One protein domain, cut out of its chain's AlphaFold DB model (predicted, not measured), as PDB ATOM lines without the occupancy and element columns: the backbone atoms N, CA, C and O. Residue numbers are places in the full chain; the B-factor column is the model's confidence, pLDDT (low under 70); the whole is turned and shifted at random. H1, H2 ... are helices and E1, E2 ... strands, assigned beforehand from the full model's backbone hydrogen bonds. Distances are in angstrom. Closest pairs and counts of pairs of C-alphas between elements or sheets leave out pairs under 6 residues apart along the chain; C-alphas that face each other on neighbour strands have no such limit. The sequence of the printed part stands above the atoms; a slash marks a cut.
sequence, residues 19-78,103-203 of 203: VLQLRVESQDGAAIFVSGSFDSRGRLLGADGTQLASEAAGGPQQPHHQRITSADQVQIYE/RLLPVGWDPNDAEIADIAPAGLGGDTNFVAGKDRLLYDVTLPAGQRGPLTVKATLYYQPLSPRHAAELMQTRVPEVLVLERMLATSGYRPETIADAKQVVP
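What this domain is: This is residues 19 to 78 and 103 to 203 of the 203 residues of an uncharacterized protein of Proteobacteria bacterium (UniProt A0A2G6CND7). Little regular structure is here: a twisted antiparallel sheet, E2 E1 E4 E5, with H2 and H3 beyond one end and residues 112 to 118 sticking out. The 161 printed residues run E1 E2 E3 H1 E4 H2 H3 E5, mixed class, 58 residues in named elements. The whole is only just compact, close to loose: radius of gyration of the C-alphas 18.1 A, spans 56 by 45 by 25 A.

Where its parts are: Find C-alpha 19 at (182.851, 315.540, 172.253), where E1, residues 19 to 25, begins; E2, 31 to 35, E3, 76 to 78, and H1, 116 to 119, follow. Next come E4, 151 to 160, 28.5 A long, H2, 164 to 170, H3, 176 to 187, 17.2 A, and E5, 193 to 202, 26.4 A, ending at C-alpha 202 (199.076, 322.247, 157.419).

How they stand to each other: Within hydrogen-bond range, at 2.8 A each, find N 24 and O 33 in the hairpin E1 and E2, N 21 and O 156 between E1 and E4, and N 153 and O 200 between E4 and E5. E3 pairs with no named strand. H2 and H3 are close but not clearly touching, closest C-alphas Leu 170 and Val 178 at 6.9 A; no helix is on the sheet. In H2 and H3 every O i to N i+4 pair is within hydrogen-bond range; H1 is too short for one.

The domain as a whole: The C-alphas farthest apart, Arg 148 and Pro 176, stand 56.4 A apart. Residues 79 to 102 are not printed; C-alphas 78 and 103 are 5.2 A apart across the cut. Links E2 to E3 and H1 to E4 are long. Look at residue 189 for the one pLDDT under 70.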
ATOM      1  N   VAL A  19     182.708 314.221 172.868       98.56
ATOM      2  CA  VAL A  19     182.851 315.540 172.253       98.56
ATOM      3  C   VAL A  19     184.080 315.527 171.360       98.56
ATOM      4  O   VAL A  19     185.152 315.107 171.797       98.56
ATOM      5  N   LEU A  20     183.941 316.020 170.133       98.62
ATOM      6  CA  LEU A  20     185.082 316.319 169.276       98.62
ATOM      7  C   LEU A  20     185.547 317.753 169.542       98.62
ATOM      8  O   LEU A  20     184.828 318.703 169.241       98.62
ATOM      9  N   GLN A  21     186.756 317.900 170.079       98.56
ATOM     10  CA  GLN A  21     187.457 319.176 170.104       98.56
ATOM     11  C   GLN A  21     188.305 319.307 168.841       98.56
ATOM     12  O   GLN A  21     189.126 318.431 168.561       98.56
ATOM     13  N   LEU A  22     188.158 320.420 168.125       98.50
ATOM     14  CA  LEU A  22     189.116 320.834 167.105       98.50
ATOM     15  C   LEU A  22     189.830 322.092 167.582       98.50
ATOM     16  O   LEU A  22     189.185 323.097 167.877       98.50
ATOM     17  N   ARG A  23     191.160 322.041 167.614       98.31
ATOM     18  CA  ARG A  23     192.033 323.163 167.945       98.31
ATOM     19  C   ARG A  23     192.957 323.462 166.770       98.31
ATOM     20  O   ARG A  23     193.680 322.577 166.317       98.31
ATOM     21  N   VAL A  24     192.948 324.706 166.306       98.25
ATOM     22  CA  VAL A  24     193.875 325.233 165.300       98.25
ATOM     23  C   VAL A  24     194.802 326.227 165.984       98.25
ATOM     24  O   VAL A  24     194.335 327.160 166.636       98.25
ATOM     25  N   GLU A  25     196.104 326.016 165.854       98.06
ATOM     26  CA  GLU A  25     197.160 326.838 166.445       98.06
ATOM     27  C   GLU A  25     198.060 327.411 165.344       98.06
ATOM     28  O   GLU A  25     198.318 326.742 164.338       98.06
ATOM     29  N   SER A  26     198.559 328.633 165.542       96.50
ATOM     30  CA  SER A  26     199.612 329.220 164.711       96.50
ATOM     31  C   SER A  26     200.953 328.499 164.908       96.50
ATOM     32  O   SER A  26     201.111 327.686 165.824       96.50
ATOM     33  N   GLN A  27     201.949 328.838 164.084       94.88
ATOM     34  CA  GLN A  27     203.320 328.333 164.223       94.88
ATOM     35  C   GLN A  27     203.921 328.597 165.619       94.88
ATOM     36  O   GLN A  27     204.672 327.766 166.124       94.88
ATOM     37  N   ASP A  28     203.540 329.704 166.262       92.69
ATOM     38  CA  ASP A  28     204.007 330.090 167.602       92.69
ATOM     39  C   ASP A  28     203.203 329.423 168.738       92.69
ATOM     40  O   ASP A  28     203.431 329.692 169.917       92.69
ATOM     41  N   GLY A  29     202.235 328.564 168.401       93.31
ATOM     42  CA  GLY A  29     201.379 327.858 169.358       93.31
ATOM     43  C   GLY A  29     200.176 328.662 169.861       93.31
ATOM     44  O   GLY A  29     199.457 328.192 170.744       93.31
ATOM     45  N   ALA A  30     199.919 329.853 169.312       94.50
ATOM     46  CA  ALA A  30     198.750 330.648 169.680       94.50
ATOM     47  C   ALA A  30     197.472 330.014 169.109       94.50
ATOM     48  O   ALA A  30     197.409 329.697 167.921       94.50
ATOM     49  N   ALA A  31     196.440 329.836 169.936       95.19
ATOM     50  CA  ALA A  31     195.168 329.283 169.480       95.19
ATOM     51  C   ALA A  31     194.437 330.277 168.561       95.19
ATOM     52  O   ALA A  31     194.114 331.387 168.976       95.19
ATOM     53  N   ILE A  32     194.158 329.853 167.330       96.12
ATOM     54  CA  ILE A  32     193.385 330.598 166.327       96.12
ATOM     55  C   ILE A  32     191.902 330.233 166.412       96.12
ATOM     56  O   ILE A  32     191.032 331.091 166.309       96.12
ATOM     57  N   PHE A  33     191.615 328.946 166.598       97.62
ATOM     58  CA  PHE A  33     190.258 328.422 166.674       97.62
ATOM     59  C   PHE A  33     190.213 327.256 167.646       97.62
ATOM     60  O   PHE A  33     191.085 326.385 167.608       97.62
ATOM     61  N   VAL A  34     189.184 327.218 168.493       98.12
ATOM     62  CA  VAL A  34     188.901 326.058 169.337       98.12
ATOM     63  C   VAL A  34     187.395 325.851 169.439       98.12
ATOM     64  O   VAL A  34     186.713 326.665 170.050       98.12
ATOM     65  N   SER A  35     186.889 324.747 168.896       98.44
ATOM     66  CA  SER A  35     185.535 324.246 169.177       98.44
ATOM     67  C   SER A  35     185.640 323.047 170.113       98.44
ATOM     68  O   SER A  35     186.570 322.255 169.974       98.44
ATOM     69  N   GLY A  36     184.723 322.917 171.075       98.00
ATOM     70  CA  GLY A  36     184.735 321.826 172.058       98.00
ATOM     71  C   GLY A  36     185.682 322.065 173.239       98.00
ATOM     72  O   GLY A  36     186.273 321.121 173.767       98.00
ATOM     73  N   SER A  37     185.875 323.327 173.633       97.06
ATOM     74  CA  SER A  37     186.579 323.687 174.872       97.06
ATOM     75  C   SER A  37     185.724 323.391 176.100       97.06
ATOM     76  O   SER A  37     184.498 323.429 176.026       97.06
ATOM     77  N   PHE A  38     186.375 323.152 177.239       96.75
ATOM     78  CA  PHE A  38     185.708 322.881 178.507       96.75
ATOM     79  C   PHE A  38     186.168 323.834 179.604       96.75
ATOM     80  O   PHE A  38     187.334 324.234 179.632       96.75
ATOM     81  N   ASP A  39     185.283 324.130 180.549       94.31
ATOM     82  CA  ASP A  39     185.675 324.725 181.824       94.31
ATOM     83  C   ASP A  39     186.152 323.674 182.843       94.31
ATOM     84  O   ASP A  39     186.197 322.469 182.587       94.31
ATOM     85  N   SER A  40     186.485 324.130 184.053       91.06
ATOM     86  CA  SER A  40     186.922 323.267 185.162       91.06
ATOM     87  C   SER A  40     185.857 322.285 185.667       91.06
ATOM     88  O   SER A  40     186.180 321.395 186.455       91.06
ATOM     89  N   ARG A  41     184.603 322.429 185.225       90.00
ATOM     90  CA  ARG A  41     183.472 321.542 185.522       90.00
ATOM     91  C   ARG A  41     183.075 320.691 184.312       90.00
ATOM     92  O   ARG A  41     182.008 320.082 184.328       90.00
ATOM     93  N   GLY A  42     183.893 320.664 183.259       93.75
ATOM     94  CA  GLY A  42     183.637 319.868 182.063       93.75
ATOM     95  C   GLY A  42     182.459 320.369 181.230       93.75
ATOM     96  O   GLY A  42     181.952 319.606 180.405       93.75
ATOM     97  N   ARG A  43     182.007 321.613 181.445       95.88
ATOM     98  CA  ARG A  43     180.968 322.261 180.636       95.88
ATOM     99  C   ARG A  43     181.577 322.826 179.373       95.88
ATOM    100  O   ARG A  43     182.653 323.415 179.430       95.88
ATOM    101  N   LEU A  44     180.875 322.662 178.258       97.81
ATOM    102  CA  LEU A  44     181.303 323.218 176.981       97.81
ATOM    103  C   LEU A  44     181.286 324.746 176.998       97.81
ATOM    104  O   LEU A  44     180.331 325.360 177.481       97.81
ATOM    105  N   LEU A  45     182.342 325.331 176.441       98.06
ATOM    106  CA  LEU A  45     182.519 326.769 176.294       98.06
ATOM    107  C   LEU A  45     182.349 327.197 174.837       98.06
ATOM    108  O   LEU A  45     182.772 326.477 173.931       98.06
ATOM    109  N   GLY A  46     181.741 328.364 174.644       97.19
ATOM    110  CA  GLY A  46     181.627 329.026 173.349       97.19
ATOM    111  C   GLY A  46     182.852 329.863 172.994       97.19
ATOM    112  O   GLY A  46     183.857 329.887 173.712       97.19
ATOM    113  N   ALA A  47     182.748 330.582 171.880       95.00
ATOM    114  CA  ALA A  47     183.773 331.478 171.352       95.00
ATOM    115  C   ALA A  47     184.167 332.583 172.346       95.00
ATOM    116  O   ALA A  47     185.319 333.010 172.378       95.00
ATOM    117  N   ASP A  48     183.216 333.030 173.167       96.12
ATOM    118  CA  ASP A  48     183.398 334.065 174.188       96.12
ATOM    119  C   ASP A  48     183.971 333.530 175.515       96.12
ATOM    120  O   ASP A  48     184.151 334.283 176.472       96.12
ATOM    121  N   GLY A  49     184.262 332.226 175.589       96.12
ATOM    122  CA  GLY A  49     184.747 331.568 176.800       96.12
ATOM    123  C   GLY A  49     183.677 331.373 177.878       96.12
ATOM    124  O   GLY A  49     184.013 330.964 178.992       96.12
ATOM    125  N   THR A  50     182.404 331.639 177.577       97.12
ATOM    126  CA  THR A  50     181.278 331.389 178.482       97.12
ATOM    127  C   THR A  50     180.634 330.036 178.203       97.12
ATOM    128  O   THR A  50     180.850 329.411 177.164       97.12
ATOM    129  N   GLN A  51     179.869 329.532 179.172       96.88
ATOM    130  CA  GLN A  51     179.174 328.257 179.037       96.88
ATOM    131  C   GLN A  51     178.178 328.310 177.870       96.88
ATOM    132  O   GLN A  51     177.282 329.152 177.862       96.88
ATOM    133  N   LEU A  52     178.250 327.335 176.961       98.31
ATOM    134  CA  LEU A  52     177.245 327.184 175.912       98.31
ATOM    135  C   LEU A  52     175.855 326.959 176.511       98.31
ATOM    136  O   LEU A  52     175.668 326.147 177.423       98.31
ATOM    137  N   ALA A  53     174.850 327.613 175.925       97.62
ATOM    138  CA  ALA A  53     173.454 327.466 176.336       97.62
ATOM    139  C   ALA A  53     172.984 325.999 176.318       97.62
ATOM    140  O   ALA A  53     172.109 325.626 177.097       97.62
ATOM    141  N   SER A  54     173.600 325.148 175.489       96.94
ATOM    142  CA  SER A  54     173.285 323.720 175.431       96.94
ATOM    143  C   SER A  54     173.595 322.943 176.707       96.94
ATOM    144  O   SER A  54     172.963 321.919 176.971       96.94
ATOM    145  N   GLU A  55     174.511 323.446 177.534       96.69
ATOM    146  CA  GLU A  55     174.883 322.816 178.800       96.69
ATOM    147  C   GLU A  55     173.875 323.094 179.930       96.69
ATOM    148  O   GLU A  55     173.897 322.406 180.948       96.69
ATOM    149  N   ALA A  56     172.990 324.089 179.785       96.06
ATOM    150  CA  ALA A  56     172.017 324.464 180.814       96.06
ATOM    151  C   ALA A  56     170.729 323.638 180.711       96.06
ATOM    152  O   ALA A  56     170.265 323.371 179.609       96.06
ATOM    153  N   ALA A  57     170.107 323.284 181.841       96.38
ATOM    154  CA  ALA A  57     168.793 322.635 181.842       96.38
ATOM    155  C   ALA A  57     167.752 323.477 181.080       96.38
ATOM    156  O   ALA A  57     167.721 324.699 181.209       96.38
ATOM    157  N   GLY A  58     166.930 322.828 180.256       94.81
ATOM    158  CA  GLY A  58     165.997 323.500 179.342       94.81
ATOM    159  C   GLY A  58     166.632 324.246 178.154       94.81
ATOM    160  O   GLY A  58     165.899 324.728 177.295       94.81
ATOM    161  N   GLY A  59     167.963 324.323 178.053       95.25
ATOM    162  CA  GLY A  59     168.659 324.956 176.929       95.25
ATOM    163  C   GLY A  59     168.518 324.195 175.598       95.25
ATOM    164  O   GLY A  59     168.084 323.035 175.590       95.25
ATOM    165  N   PRO A  60     168.925 324.801 174.468       95.81
ATOM    166  CA  PRO A  60     168.886 324.158 173.153       95.81
ATOM    167  C   PRO A  60     169.844 322.963 173.066       95.81
ATOM    168  O   PRO A  60     170.784 322.850 173.844       95.81
ATOM    169  N   GLN A  61     169.645 322.063 172.107       95.06
ATOM    170  CA  GLN A  61     170.600 320.982 171.839       95.06
ATOM    171  C   GLN A  61     171.559 321.378 170.723       95.06
ATOM    172  O   GLN A  61     171.156 322.043 169.771       95.06
ATOM    173  N   GLN A  62     172.807 320.914 170.808       97.62
ATOM    174  CA  GLN A  62     173.685 320.913 169.641       97.62
ATOM    175  C   GLN A  62     173.143 319.876 168.641       97.62
ATOM    176  O   GLN A  62     172.974 318.707 169.027       97.62
ATOM    177  N   PRO A  63     172.840 320.266 167.389       97.38
ATOM    178  CA  PRO A  63     172.453 319.308 166.365       97.38
ATOM    179  C   PRO A  63     173.639 318.398 166.018       97.38
ATOM    180  O   PRO A  63     174.770 318.619 166.455       97.38
ATOM    181  N   HIS A  64     173.390 317.361 165.223       98.06
ATOM    182  CA  HIS A  64     174.483 316.703 164.518       98.06
ATOM    183  C   HIS A  64     175.009 317.667 163.439       98.06
ATOM    184  O   HIS A  64     174.249 318.103 162.571       98.06
ATOM    185  N   HIS A  65     176.288 318.033 163.512       97.94
ATOM    186  CA  HIS A  65     176.912 318.957 162.572       97.94
ATOM    187  C   HIS A  65     177.608 318.187 161.452       97.94
ATOM    188  O   HIS A  65     178.481 317.372 161.711       97.94
ATOM    189  N   GLN A  66     177.298 318.522 160.201       97.31
ATOM    190  CA  GLN A  66     178.102 318.106 159.039       97.31
ATOM    191  C   GLN A  66     179.205 319.125 158.721       97.31
ATOM    192  O   GLN A  66     180.222 318.808 158.099       97.31
ATOM    193  N   ARG A  67     178.996 320.375 159.147       97.50
ATOM    194  CA  ARG A  67     179.872 321.517 158.899       97.50
ATOM    195  C   ARG A  67     179.889 322.416 160.128       97.50
ATOM    196  O   ARG A  67     178.826 322.814 160.593       97.50
ATOM    197  N   ILE A  68     181.081 322.729 160.624       98.38
ATOM    198  CA  ILE A  68     181.308 323.608 161.771       98.38
ATOM    199  C   ILE A  68     182.029 324.864 161.287       98.38
ATOM    200  O   ILE A  68     183.114 324.782 160.717       98.38
ATOM    201  N   THR A  69     181.416 326.024 161.504       97.88
ATOM    202  CA  THR A  69     181.915 327.332 161.044       97.88
ATOM    203  C   THR A  69     182.178 328.314 162.186       97.88
ATOM    204  O   THR A  69     182.740 329.384 161.960       97.88
ATOM    205  N   SER A  70     181.799 327.969 163.420       97.50
ATOM    206  CA  SER A  70     182.076 328.771 164.615       97.50
ATOM    207  C   SER A  70     182.468 327.900 165.809       97.50
ATOM    208  O   SER A  70     182.165 326.709 165.858       97.50
ATOM    209  N   ALA A  71     183.142 328.498 166.793       97.31
ATOM    210  CA  ALA A  71     183.532 327.806 168.023       97.31
ATOM    211  C   ALA A  71     182.331 327.421 168.914       97.31
ATOM    212  O   ALA A  71     182.452 326.519 169.739       97.31
ATOM    213  N   ASP A  72     181.166 328.049 168.710       98.19
ATOM    214  CA  ASP A  72     179.927 327.741 169.439       98.19
ATOM    215  C   ASP A  72     179.224 326.472 168.933       98.19
ATOM    216  O   ASP A  72     178.351 325.911 169.605       98.19
ATOM    217  N   GLN A  73     179.589 326.021 167.731       98.62
ATOM    218  CA  GLN A  73     179.117 324.779 167.138       98.62
ATOM    219  C   GLN A  73     180.065 323.655 167.542       98.62
ATOM    220  O   GLN A  73     181.219 323.606 167.112       98.62
ATOM    221  N   VAL A  74     179.573 322.748 168.381       98.56
ATOM    222  CA  VAL A  74     180.366 321.640 168.919       98.56
ATOM    223  C   VAL A  74     179.749 320.324 168.478       98.56
ATOM    224  O   VAL A  74     178.571 320.077 168.735       98.56
ATOM    225  N   GLN A  75     180.551 319.452 167.859       98.44
ATOM    226  CA  GLN A  75     180.100 318.100 167.549       98.44
ATOM    227  C   GLN A  75     180.096 317.243 168.815       98.44
ATOM    228  O   GLN A  75     181.139 316.975 169.420       98.44
ATOM    229  N   ILE A  76     178.901 316.776 169.172       98.44
ATOM    230  CA  ILE A  76     178.666 315.909 170.322       98.44
ATOM    231  C   ILE A  76     177.998 314.628 169.837       98.44
ATOM    232  O   ILE A  76     176.895 314.674 169.296       98.44
ATOM    233  N   TYR A  77     178.661 313.501 170.071       98.31
ATOM    234  CA  TYR A  77     178.141 312.152 169.885       98.31
ATOM    235  C   TYR A  77     177.448 311.704 171.171       98.31
ATOM    236  O   TYR A  77     178.102 311.395 172.173       98.31
ATOM    237  N   GLU A  78     176.121 311.704 171.160       98.06
ATOM    238  CA  GLU A  78     175.298 311.432 172.336       98.06
ATOM    239  C   GLU A  78     173.926 310.876 171.949       98.06
ATOM    240  O   GLU A  78     173.461 311.013 170.816       98.06
ATOM    241  N   ARG A 103     175.305 308.784 168.146       98.00
ATOM    242  CA  ARG A 103     176.457 308.006 168.620       98.00
ATOM    243  C   ARG A 103     177.073 307.231 167.458       98.00
ATOM    244  O   ARG A 103     176.343 306.608 166.689       98.00
ATOM    245  N   LEU A 104     178.404 307.246 167.347       97.25
ATOM    246  CA  LEU A 104     179.108 306.610 166.231       97.25
ATOM    247  C   LEU A 104     178.715 305.138 166.137       97.25
ATOM    248  O   LEU A 104     178.800 304.415 167.130       97.25
ATOM    249  N   LEU A 105     178.293 304.713 164.951       96.75
ATOM    250  CA  LEU A 105     177.824 303.354 164.703       96.75
ATOM    251  C   LEU A 105     178.980 302.350 164.813       96.75
ATOM    252  O   LEU A 105     180.133 302.713 164.559       96.75
ATOM    253  N   PRO A 106     178.706 301.084 165.171       95.19
ATOM    254  CA  PRO A 106     179.718 300.042 165.089       95.19
ATOM    255  C   PRO A 106     180.131 299.771 163.640       95.19
ATOM    256  O   PRO A 106     179.379 300.046 162.707       95.19
ATOM    257  N   VAL A 107     181.324 299.200 163.454       93.38
ATOM    258  CA  VAL A 107     181.866 298.866 162.120       93.38
ATOM    259  C   VAL A 107     180.962 297.894 161.356       93.38
ATOM    260  O   VAL A 107     180.850 297.995 160.142       93.38
ATOM    261  N   GLY A 108     180.299 296.976 162.063       92.00
ATOM    262  CA  GLY A 108     179.384 295.989 161.481       92.00
ATOM    263  C   GLY A 108     177.922 296.430 161.400       92.00
ATOM    264  O   GLY A 108     177.066 295.576 161.220       92.00
ATOM    265  N   TRP A 109     177.609 297.714 161.604       95.62
ATOM    266  CA  TRP A 109     176.230 298.188 161.475       95.62
ATOM    267  C   TRP A 109     175.741 298.065 160.026       95.62
ATOM    268  O   TRP A 109     176.427 298.517 159.109       95.62
ATOM    269  N   ASP A 110     174.547 297.507 159.836       94.38
ATOM    270  CA  ASP A 110     173.906 297.341 158.530       94.38
ATOM    271  C   ASP A 110     172.558 298.081 158.516       94.38
ATOM    272  O   ASP A 110     171.711 297.809 159.371       94.38
ATOM    273  N   PRO A 111     172.318 299.010 157.569       93.69
ATOM    274  CA  PRO A 111     171.020 299.668 157.431       93.69
ATOM    275  C   PRO A 111     169.877 298.722 157.025       93.69
ATOM    276  O   PRO A 111     168.723 299.141 157.054       93.69
ATOM    277  N   ASN A 112     170.172 297.483 156.625       96.06
ATOM    278  CA  ASN A 112     169.184 296.479 156.225       96.06
ATOM    279  C   ASN A 112     168.931 295.415 157.304       96.06
ATOM    280  O   ASN A 112     168.273 294.413 157.023       96.06
ATOM    281  N   ASP A 113     169.462 295.604 158.514       95.31
ATOM    282  CA  ASP A 113     169.212 294.703 159.638       95.31
ATOM    283  C   ASP A 113     167.706 294.626 159.963       95.31
ATOM    284  O   ASP A 113     166.974 295.611 159.840       95.31
ATOM    285  N   ALA A 114     167.233 293.452 160.390       95.38
ATOM    286  CA  ALA A 114     165.831 293.244 160.752       95.38
ATOM    287  C   ALA A 114     165.379 294.165 161.901       95.38
ATOM    288  O   ALA A 114     164.228 294.599 161.921       95.38
ATOM    289  N   GLU A 115     166.295 294.520 162.805       93.38
ATOM    290  CA  GLU A 115     166.039 295.355 163.982       93.38
ATOM    291  C   GLU A 115     166.377 296.838 163.742       93.38
ATOM    292  O   GLU A 115     166.528 297.622 164.685       93.38
ATOM    293  N   ILE A 116     166.515 297.263 162.477       94.44
ATOM    294  CA  ILE A 116     166.963 298.618 162.123       94.44
ATOM    295  C   ILE A 116     166.127 299.723 162.784       94.44
ATOM    296  O   ILE A 116     166.673 300.765 163.142       94.44
ATOM    297  N   ALA A 117     164.833 299.485 163.007       91.31
ATOM    298  CA  ALA A 117     163.939 300.436 163.664       91.31
ATOM    299  C   ALA A 117     164.405 300.827 165.081       91.31
ATOM    300  O   ALA A 117     164.214 301.975 165.486       91.31
ATOM    301  N   ASP A 118     165.068 299.917 165.798       89.31
ATOM    302  CA  ASP A 118     165.523 300.130 167.177       89.31
ATOM    303  C   ASP A 118     166.969 300.633 167.258       89.31
ATOM    304  O   ASP A 118     167.360 301.318 168.211       89.31
ATOM    305  N   ILE A 119     167.789 300.297 166.258       92.62
ATOM    306  CA  ILE A 119     169.230 300.582 166.269       92.62
ATOM    307  C   ILE A 119     169.645 301.712 165.328       92.62
ATOM    308  O   ILE A 119     170.799 302.156 165.401       92.62
ATOM    309  N   ALA A 120     168.749 302.202 164.469       95.25
ATOM    310  CA  ALA A 120     169.031 303.316 163.576       95.25
ATOM    311  C   ALA A 120     169.494 304.559 164.358       95.25
ATOM    312  O   ALA A 120     169.106 304.779 165.513       95.25
ATOM    313  N   PRO A 121     170.383 305.376 163.778       96.75
ATOM    314  CA  PRO A 121     170.656 306.696 164.321       96.75
ATOM    315  C   PRO A 121     169.436 307.613 164.150       96.75
ATOM    316  O   PRO A 121     168.607 307.421 163.262       96.75
ATOM    317  N   ALA A 122     169.350 308.651 164.977       96.44
ATOM    318  CA  ALA A 122     168.275 309.640 164.931       96.44
ATOM    319  C   ALA A 122     168.842 311.065 164.933       96.44
ATOM    320  O   ALA A 122     169.860 311.343 165.569       96.44
ATOM    321  N   GLY A 123     168.166 311.990 164.251       95.50
ATOM    322  CA  GLY A 123     168.544 313.408 164.262       95.50
ATOM    323  C   GLY A 123     169.818 313.748 163.474       95.50
ATOM    324  O   GLY A 123     170.483 314.729 163.801       95.50
ATOM    325  N   LEU A 124     170.163 312.959 162.447       95.50
ATOM    326  CA  LEU A 124     171.298 313.230 161.543       95.50
ATOM    327  C   LEU A 124     170.971 314.243 160.430       95.50
ATOM    328  O   LEU A 124     171.864 314.737 159.741       95.50
ATOM    329  N   GLY A 125     169.685 314.539 160.220       90.94
ATOM    330  CA  GLY A 125     169.231 315.259 159.032       90.94
ATOM    331  C   GLY A 125     169.455 314.415 157.774       90.94
ATOM    332  O   GLY A 125     169.109 313.239 157.754       90.94
ATOM    333  N   GLY A 126     170.028 315.019 156.732       90.50
ATOM    334  CA  GLY A 126     170.342 314.351 155.464       90.50
ATOM    335  C   GLY A 126     171.800 313.908 155.323       90.50
ATOM    336  O   GLY A 126     172.296 313.881 154.201       90.50
ATOM    337  N   ASP A 127     172.516 313.658 156.426       95.50
ATOM    338  CA  ASP A 127     173.923 313.260 156.344       95.50
ATOM    339  C   ASP A 127     174.081 311.856 155.743       95.50
ATOM    340  O   ASP A 127     173.683 310.856 156.335       95.50
ATOM    341  N   THR A 128     174.691 311.789 154.563       92.81
ATOM    342  CA  THR A 128     174.970 310.538 153.846       92.81
ATOM    343  C   THR A 128     176.334 309.943 154.182       92.81
ATOM    344  O   THR A 128     176.641 308.830 153.755       92.81
ATOM    345  N   ASN A 129     177.177 310.672 154.916       93.12
ATOM    346  CA  ASN A 129     178.535 310.251 155.238       93.12
ATOM    347  C   ASN A 129     178.662 309.634 156.646       93.12
ATOM    348  O   ASN A 129     179.671 308.973 156.923       93.12
ATOM    349  N   PHE A 130     177.634 309.797 157.483       96.75
ATOM    350  CA  PHE A 130     177.479 309.090 158.748       96.75
ATOM    351  C   PHE A 130     177.091 307.632 158.479       96.75
ATOM    352  O   PHE A 130     175.944 307.306 158.176       96.75
ATOM    353  N   VAL A 131     178.077 306.743 158.556       95.62
ATOM    354  CA  VAL A 131     177.958 305.335 158.158       95.62
ATOM    355  C   VAL A 131     178.537 304.417 159.233       95.62
ATOM    356  O   VAL A 131     179.074 304.866 160.248       95.62
ATOM    357  N   ALA A 132     178.447 303.107 159.012       95.31
ATOM    358  CA  ALA A 132     179.035 302.105 159.894       95.31
ATOM    359  C   ALA A 132     180.494 302.448 160.251       95.31
ATOM    360  O   ALA A 132     181.334 302.705 159.381       95.31
ATOM    361  N   GLY A 133     180.782 302.510 161.552       94.19
ATOM    362  CA  GLY A 133     182.109 302.804 162.082       94.19
ATOM    363  C   GLY A 133     182.628 304.224 161.852       94.19
ATOM    364  O   GLY A 133     183.744 304.499 162.290       94.19
ATOM    365  N   LYS A 134     181.916 305.135 161.173       95.50
ATOM    366  CA  LYS A 134     182.539 306.373 160.678       95.50
ATOM    367  C   LYS A 134     181.580 307.553 160.549       95.50
ATOM    368  O   LYS A 134     180.445 307.420 160.123       95.50
ATOM    369  N   ASP A 135     182.127 308.731 160.821       97.19
ATOM    370  CA  ASP A 135     181.503 310.030 160.563       97.19
ATOM    371  C   ASP A 135     182.554 311.000 159.997       97.19
ATOM    372  O   ASP A 135     183.729 310.945 160.396       97.19
ATOM    373  N   ARG A 136     182.174 311.877 159.067       96.69
ATOM    374  CA  ARG A 136     183.036 312.903 158.476       96.69
ATOM    375  C   ARG A 136     182.366 314.273 158.554       96.69
ATOM    376  O   ARG A 136     181.327 314.530 157.966       96.69
ATOM    377  N   LEU A 137     183.092 315.207 159.154       95.31
ATOM    378  CA  LEU A 137     182.676 316.594 159.287       95.31
ATOM    379  C   LEU A 137     183.631 317.513 158.535       95.31
ATOM    380  O   LEU A 137     184.813 317.195 158.365       95.31
ATOM    381  N   LEU A 138     183.122 318.672 158.135       97.50
ATOM    382  CA  LEU A 138     183.907 319.783 157.612       97.50
ATOM    383  C   LEU A 138     184.036 320.873 158.675       97.50
ATOM    384  O   LEU A 138     183.077 321.178 159.377       97.50
ATOM    385  N   TYR A 139     185.215 321.475 158.775       97.88
ATOM    386  CA  TYR A 139     185.433 322.674 159.577       97.88
ATOM    387  C   TYR A 139     185.880 323.799 158.657       97.88
ATOM    388  O   TYR A 139     186.887 323.648 157.963       97.88
ATOM    389  N   ASP A 140     185.170 324.924 158.698       97.44
ATOM    390  CA  ASP A 140     185.626 326.154 158.065       97.44
ATOM    391  C   ASP A 140     186.115 327.111 159.130       97.44
ATOM    392  O   ASP A 140     185.341 327.675 159.906       97.44
ATOM    393  N   VAL A 141     187.423 327.306 159.151       96.06
ATOM    394  CA  VAL A 141     188.064 328.184 160.116       96.06
ATOM    395  C   VAL A 141     188.501 329.447 159.397       96.06
ATOM    396  O   VAL A 141     189.339 329.405 158.498       96.06
ATOM    397  N   THR A 142     187.935 330.581 159.806       94.00
ATOM    398  CA  THR A 142     188.404 331.890 159.344       94.00
ATOM    399  C   THR A 142     189.701 332.228 160.065       94.00
ATOM    400  O   THR A 142     189.750 332.241 161.295       94.00
ATOM    401  N   LEU A 143     190.757 332.493 159.298       94.06
ATOM    402  CA  LEU A 143     192.061 332.850 159.845       94.06
ATOM    403  C   LEU A 143     192.140 334.361 160.124       94.06
ATOM    404  O   LEU A 143     191.594 335.152 159.350       94.06
ATOM    405  N   PRO A 144     192.846 334.784 161.188       92.50
ATOM    406  CA  PRO A 144     193.132 336.188 161.442       92.50
ATOM    407  C   PRO A 144     193.857 336.840 160.260       92.50
ATOM    408  O   PRO A 144     194.690 336.216 159.595       92.50
ATOM    409  N   ALA A 145     193.573 338.120 160.019       92.81
ATOM    410  CA  ALA A 145     194.266 338.883 158.988       92.81
ATOM    411  C   ALA A 145     195.782 338.871 159.240       92.81
ATOM    412  O   ALA A 145     196.245 339.163 160.341       92.81
ATOM    413  N   GLY A 146     196.556 338.534 158.208       88.56
ATOM    414  CA  GLY A 146     198.011 338.454 158.315       88.56
ATOM    415  C   GLY A 146     198.546 337.167 158.948       88.56
ATOM    416  O   GLY A 146     199.753 337.102 159.169       88.56
ATOM    417  N   GLN A 147     197.706 336.148 159.189       91.31
ATOM    418  CA  GLN A 147     198.176 334.805 159.539       91.31
ATOM    419  C   GLN A 147     199.173 334.300 158.482       91.31
ATOM    420  O   GLN A 147     198.882 334.307 157.284       91.31
ATOM    421  N   ARG A 148     200.360 333.875 158.929       90.00
ATOM    422  CA  ARG A 148     201.441 333.329 158.095       90.00
ATOM    423  C   ARG A 148     202.026 332.081 158.740       90.00
ATOM    424  O   ARG A 148     201.930 331.907 159.953       90.00
ATOM    425  N   GLY A 149     202.692 331.277 157.919       92.62
ATOM    426  CA  GLY A 149     203.355 330.061 158.367       92.62
ATOM    427  C   GLY A 149     202.376 328.920 158.651       92.62
ATOM    428  O   GLY A 149     201.158 329.121 158.640       92.62
ATOM    429  N   PRO A 150     202.922 327.723 158.904       96.56
ATOM    430  CA  PRO A 150     202.132 326.518 159.051       96.56
ATOM    431  C   PRO A 150     201.209 326.578 160.271       96.56
ATOM    432  O   PRO A 150     201.552 327.122 161.324       96.56
ATOM    433  N   LEU A 151     200.052 325.940 160.135       97.81
ATOM    434  CA  LEU A 151     199.066 325.755 161.188       97.81
ATOM    435  C   LEU A 151     199.166 324.350 161.771       97.81
ATOM    436  O   LEU A 151     199.304 323.363 161.049       97.81
ATOM    437  N   THR A 152     199.027 324.240 163.086       98.38
ATOM    438  CA  THR A 152     198.827 322.950 163.749       98.38
ATOM    439  C   THR A 152     197.340 322.730 163.980       98.38
ATOM    440  O   THR A 152     196.702 323.487 164.704       98.38
ATOM    441  N   VAL A 153     196.795 321.658 163.412       98.31
ATOM    442  CA  VAL A 153     195.420 321.207 163.639       98.31
ATOM    443  C   VAL A 153     195.451 319.984 164.549       98.31
ATOM    444  O   VAL A 153     196.082 318.978 164.226       98.31
ATOM    445  N   LYS A 154     194.767 320.064 165.689       98.44
ATOM    446  CA  LYS A 154     194.584 318.965 166.641       98.44
ATOM    447  C   LYS A 154     193.104 318.621 166.731       98.44
ATOM    448  O   LYS A 154     192.281 319.501 166.977       98.44
ATOM    449  N   ALA A 155     192.785 317.348 166.560       98.38
ATOM    450  CA  ALA A 155     191.463 316.794 166.801       98.38
ATOM    451  C   ALA A 155     191.547 315.855 168.004       98.38
ATOM    452  O   ALA A 155     192.362 314.937 168.003       98.38
ATOM    453  N   THR A 156     190.717 316.067 169.019       98.56
ATOM    454  CA  THR A 156     190.708 315.251 170.239       98.56
ATOM    455  C   THR A 156     189.287 314.832 170.568       98.56
ATOM    456  O   THR A 156     188.379 315.661 170.587       98.56
ATOM    457  N   LEU A 157     189.088 313.546 170.844       98.25
ATOM    458  CA  LEU A 157     187.843 313.038 171.394       98.25
ATOM    459  C   LEU A 157     187.909 313.010 172.910       98.25
ATOM    460  O   LEU A 157     188.766 312.340 173.489       98.25
ATOM    461  N   TYR A 158     186.937 313.665 173.524       98.25
ATOM    462  CA  TYR A 158     186.749 313.675 174.963       98.25
ATOM    463  C   TYR A 158     185.491 312.907 175.345       98.25
ATOM    464  O   TYR A 158     184.401 313.213 174.866       98.25
ATOM    465  N   TYR A 159     185.627 311.933 176.232       97.44
ATOM    466  CA  TYR A 159     184.530 311.182 176.819       97.44
ATOM    467  C   TYR A 159     184.087 311.804 178.143       97.44
ATOM    468  O   TYR A 159     184.908 312.207 178.968       97.44
ATOM    469  N   GLN A 160     182.773 311.854 178.363       96.25
ATOM    470  CA  GLN A 160     182.190 312.165 179.664       96.25
ATOM    471  C   GLN A 160     181.159 311.093 180.032       96.25
ATOM    472  O   GLN A 160     180.205 310.891 179.272       96.25
ATOM    473  N   PRO A 161     181.296 310.433 181.200       94.25
ATOM    474  CA  PRO A 161     180.340 309.419 181.638       94.25
ATOM    475  C   PRO A 161     178.970 310.010 182.007       94.25
ATOM    476  O   PRO A 161     177.958 309.313 181.962       94.25
ATOM    477  N   LEU A 162     178.949 311.296 182.356       94.00
ATOM    478  CA  LEU A 162     177.767 312.079 182.679       94.00
ATOM    479  C   LEU A 162     177.958 313.482 182.098       94.00
ATOM    480  O   LEU A 162     178.849 314.214 182.531       94.00
ATOM    481  N   SER A 163     177.154 313.851 181.099       94.19
ATOM    482  CA  SER A 163     177.203 315.202 180.544       94.19
ATOM    483  C   SER A 163     176.729 316.231 181.584       94.19
ATOM    484  O   SER A 163     175.776 315.963 182.326       94.19
ATOM    485  N   PRO A 164     177.327 317.435 181.635       94.00
ATOM    486  CA  PRO A 164     176.865 318.505 182.514       94.00
ATOM    487  C   PRO A 164     175.411 318.896 182.264       94.00
ATOM    488  O   PRO A 164     174.703 319.200 183.219       94.00
ATOM    489  N   ARG A 165     174.931 318.807 181.013       95.19
ATOM    490  CA  ARG A 165     173.511 318.997 180.701       95.19
ATOM    491  C   ARG A 165     172.632 317.957 181.395       95.19
ATOM    492  O   ARG A 165     171.664 318.331 182.047       95.19
ATOM    493  N   HIS A 166     172.964 316.669 181.298       95.31
ATOM    494  CA  HIS A 166     172.187 315.621 181.963       95.31
ATOM    495  C   HIS A 166     172.211 315.796 183.487       95.31
ATOM    496  O   HIS A 166     171.173 315.673 184.134       95.31
ATOM    497  N   ALA A 167     173.364 316.157 184.063       93.88
ATOM    498  CA  ALA A 167     173.449 316.500 185.479       93.88
ATOM    499  C   ALA A 167     172.529 317.684 185.832       93.88
ATOM    500  O   ALA A 167     171.721 317.567 186.747       93.88
ATOM    501  N   ALA A 168     172.582 318.788 185.079       94.38
ATOM    502  CA  ALA A 168     171.750 319.971 185.312       94.38
ATOM    503  C   ALA A 168     170.241 319.676 185.233       94.38
ATOM    504  O   ALA A 168     169.460 320.239 186.001       94.38
ATOM    505  N   GLU A 169     169.832 318.783 184.331       96.00
ATOM    506  CA  GLU A 169     168.445 318.325 184.182       96.00
ATOM    507  C   GLU A 169     167.991 317.466 185.369       96.00
ATOM    508  O   GLU A 169     166.878 317.633 185.870       96.00
ATOM    509  N   LEU A 170     168.864 316.593 185.889       93.31
ATOM    510  CA  LEU A 170     168.591 315.859 187.129       93.31
ATOM    511  C   LEU A 170     168.416 316.816 188.315       93.31
ATOM    512  O   LEU A 170     167.460 316.660 189.077       93.31
ATOM    513  N   MET A 171     169.266 317.847 188.421       93.25
ATOM    514  CA  MET A 171     169.219 318.848 189.501       93.25
ATOM    515  C   MET A 171     167.939 319.701 189.515       93.25
ATOM    516  O   MET A 171     167.655 320.353 190.521       93.25
ATOM    517  N   GLN A 172     167.117 319.657 188.458       93.94
ATOM    518  CA  GLN A 172     165.768 320.239 188.481       93.94
ATOM    519  C   GLN A 172     164.834 319.520 189.468       93.94
ATOM    520  O   GLN A 172     163.789 320.050 189.839       93.94
ATOM    521  N   THR A 173     165.188 318.307 189.906       91.81
ATOM    522  CA  THR A 173     164.410 317.522 190.871       91.81
ATOM    523  C   THR A 173     165.082 317.561 192.240       91.81
ATOM    524  O   THR A 173     166.156 317.004 192.437       91.81
ATOM    525  N   ARG A 174     164.444 318.201 193.221       91.69
ATOM    526  CA  ARG A 174     165.003 318.384 194.570       91.69
ATOM    527  C   ARG A 174     164.613 317.234 195.505       91.69
ATOM    528  O   ARG A 174     163.736 317.389 196.346       91.69
ATOM    529  N   VAL A 175     165.268 316.084 195.346       95.00
ATOM    530  CA  VAL A 175     165.152 314.923 196.253       95.00
ATOM    531  C   VAL A 175     166.503 314.610 196.911       95.00
ATOM    532  O   VAL A 175     167.537 314.992 196.350       95.00
ATOM    533  N   PRO A 176     166.535 313.953 198.088       97.06
ATOM    534  CA  PRO A 176     167.773 313.724 198.836       97.06
ATOM    535  C   PRO A 176     168.897 313.086 198.011       97.06
ATOM    536  O   PRO A 176     170.041 313.531 198.090       97.06
ATOM    537  N   GLU A 177     168.573 312.107 197.168       95.31
ATOM    538  CA  GLU A 177     169.519 311.377 196.320       95.31
ATOM    539  C   GLU A 177     170.178 312.298 195.288       95.31
ATOM    540  O   GLU A 177     171.391 312.246 195.080       95.31
ATOM    541  N   VAL A 178     169.397 313.196 194.681       94.12
ATOM    542  CA  VAL A 178     169.901 314.168 193.703       94.12
ATOM    543  C   VAL A 178     170.800 315.198 194.382       94.12
ATOM    544  O   VAL A 178     171.851 315.531 193.846       94.12
ATOM    545  N   LEU A 179     170.455 315.647 195.592       93.94
ATOM    546  CA  LEU A 179     171.299 316.569 196.361       93.94
ATOM    547  C   LEU A 179     172.613 315.915 196.814       93.94
ATOM    548  O   LEU A 179     173.645 316.581 196.892       93.94
ATOM    549  N   VAL A 180     172.592 314.618 197.139       94.75
ATOM    550  CA  VAL A 180     173.812 313.844 197.421       94.75
ATOM    551  C   VAL A 180     174.684 313.777 196.173       94.75
ATOM    552  O   VAL A 180     175.873 314.082 196.261       94.75
ATOM    553  N   LEU A 181     174.091 313.444 195.023       91.94
ATOM    554  CA  LEU A 181     174.792 313.438 193.747       91.94
ATOM    555  C   LEU A 181     175.407 314.819 193.477       91.94
ATOM    556  O   LEU A 181     176.613 314.897 193.301       91.94
ATOM    557  N   GLU A 182     174.641 315.910 193.556       91.62
ATOM    558  CA  GLU A 182     175.129 317.292 193.373       91.62
ATOM    559  C   GLU A 182     176.409 317.585 194.175       91.62
ATOM    560  O   GLU A 182     177.374 318.138 193.643       91.62
ATOM    561  N   ARG A 183     176.455 317.153 195.441       91.56
ATOM    562  CA  ARG A 183     177.641 317.313 196.295       91.56
ATOM    563  C   ARG A 183     178.815 316.451 195.844       91.56
ATOM    564  O   ARG A 183     179.925 316.969 195.761       91.56
ATOM    565  N   MET A 184     178.589 315.172 195.528       90.94
ATOM    566  CA  MET A 184     179.642 314.288 195.000       90.94
ATOM    567  C   MET A 184     180.270 314.899 193.747       90.94
ATOM    568  O   MET A 184     181.488 315.029 193.633       90.94
ATOM    569  N   LEU A 185     179.404 315.365 192.858       88.50
ATOM    570  CA  LEU A 185     179.728 315.991 191.595       88.50
ATOM    571  C   LEU A 185     180.550 317.280 191.742       88.50
ATOM    572  O   LEU A 185     181.500 317.501 190.991       88.50
ATOM    573  N   ALA A 186     180.236 318.109 192.737       85.50
ATOM    574  CA  ALA A 186     181.012 319.307 193.039       85.50
ATOM    575  C   ALA A 186     182.450 318.992 193.503       85.50
ATOM    576  O   ALA A 186     183.338 319.826 193.336       85.50
ATOM    577  N   THR A 187     182.683 317.797 194.056       85.81
ATOM    578  CA  THR A 187     183.986 317.378 194.604       85.81
ATOM    579  C   THR A 187     184.810 316.488 193.673       85.81
ATOM    580  O   THR A 187     186.031 316.465 193.790       85.81
ATOM    581  N   SER A 188     184.181 315.773 192.734       76.75
ATOM    582  CA  SER A 188     184.834 314.716 191.947       76.75
ATOM    583  C   SER A 188     185.699 315.214 190.787       76.75
ATOM    584  O   SER A 188     186.367 314.405 190.155       76.75
ATOM    585  N   GLY A 189     185.694 316.519 190.490       67.38
ATOM    586  CA  GLY A 189     186.420 317.093 189.356       67.38
ATOM    587  C   GLY A 189     185.927 316.522 188.024       67.38
ATOM    588  O   GLY A 189     186.483 315.563 187.508       67.38
ATOM    589  N   TYR A 190     184.881 317.120 187.453       70.94
ATOM    590  CA  TYR A 190     184.311 316.759 186.147       70.94
ATOM    591  C   TYR A 190     185.273 317.007 184.984       70.94
ATOM    592  O   TYR A 190     185.123 317.959 184.218       70.94
ATOM    593  N   ARG A 191     186.290 316.166 184.841       83.12
ATOM    594  CA  ARG A 191     187.252 316.285 183.752       83.12
ATOM    595  C   ARG A 191     186.872 315.314 182.640       83.12
ATOM    596  O   ARG A 191     186.782 314.119 182.903       83.12
ATOM    597  N   PRO A 192     186.615 315.810 181.420       93.44
ATOM    598  CA  PRO A 192     186.495 314.944 180.261       93.44
ATOM    599  C   PRO A 192     187.781 314.134 180.064       93.44
ATOM    600  O   PRO A 192     188.881 314.662 180.232       93.44
ATOM    601  N   GLU A 193     187.643 312.866 179.695       95.62
ATOM    602  CA  GLU A 193     188.765 311.954 179.464       95.62
ATOM    603  C   GLU A 193     189.101 311.896 177.976       95.62
ATOM    604  O   GLU A 193     188.215 311.687 177.149       95.62
ATOM    605  N   THR A 194     190.371 312.054 177.611       97.31
ATOM    606  CA  THR A 194     190.798 311.863 176.220       97.31
ATOM    607  C   THR A 194     190.739 310.384 175.856       97.31
ATOM    608  O   THR A 194     191.386 309.567 176.505       97.31
ATOM    609  N   ILE A 195     190.003 310.044 174.796       96.69
ATOM    610  CA  ILE A 195     189.890 308.658 174.303       96.69
ATOM    611  C   ILE A 195     190.551 308.440 172.938       96.69
ATOM    612  O   ILE A 195     190.786 307.301 172.547       96.69
ATOM    613  N   ALA A 196     190.835 309.519 172.208       97.06
ATOM    614  CA  ALA A 196     191.599 309.505 170.966       97.06
ATOM    615  C   ALA A 196     192.064 310.923 170.633       97.06
ATOM    616  O   ALA A 196     191.356 311.893 170.919       97.06
ATOM    617  N   ASP A 197     193.196 311.047 169.954       97.88
ATOM    618  CA  ASP A 197     193.638 312.306 169.373       97.88
ATOM    619  C   ASP A 197     194.389 312.091 168.055       97.88
ATOM    620  O   ASP A 197     194.844 310.993 167.735       97.88
ATOM    621  N   ALA A 198     194.447 313.151 167.256       97.88
ATOM    622  CA  ALA A 198     195.235 313.231 166.042       97.88
ATOM    623  C   ALA A 198     195.750 314.661 165.861       97.88
ATOM    624  O   ALA A 198     195.071 315.635 166.198       97.88
ATOM    625  N   LYS A 199     196.943 314.790 165.279       97.88
ATOM    626  CA  LYS A 199     197.582 316.074 164.983       97.88
ATOM    627  C   LYS A 199     198.083 316.087 163.545       97.88
ATOM    628  O   LYS A 199     198.731 315.142 163.111       97.88
ATOM    629  N   GLN A 200     197.845 317.193 162.852       97.81
ATOM    630  CA  GLN A 200     198.352 317.456 161.510       97.81
ATOM    631  C   GLN A 200     198.938 318.865 161.453       97.81
ATOM    632  O   GLN A 200     198.365 319.802 162.005       97.81
ATOM    633  N   VAL A 201     200.072 319.023 160.771       97.31
ATOM    634  CA  VAL A 201     200.588 320.343 160.387       97.31
ATOM    635  C   VAL A 201     200.157 320.612 158.949       97.31
ATOM    636  O   VAL A 201     200.318 319.746 158.084       97.31
ATOM    637  N   VAL A 202     199.565 321.778 158.720       93.88
ATOM    638  CA  VAL A 202     199.076 322.247 157.419       93.88
ATOM    639  C   VAL A 202     199.927 323.456 157.021       93.88
ATOM    640  O   VAL A 202     200.170 324.294 157.888       93.88
ATOM    641  N   PRO A 203     200.445 323.517 155.783       87.38
ATOM    642  CA  PRO A 203     201.283 324.626 155.328       87.38
ATOM    643  C   PRO A 203     200.544 325.967 155.290       87.38
ATOM    644  O   PRO A 203     199.303 325.961 155.119       87.38
TER     645      PRO A 203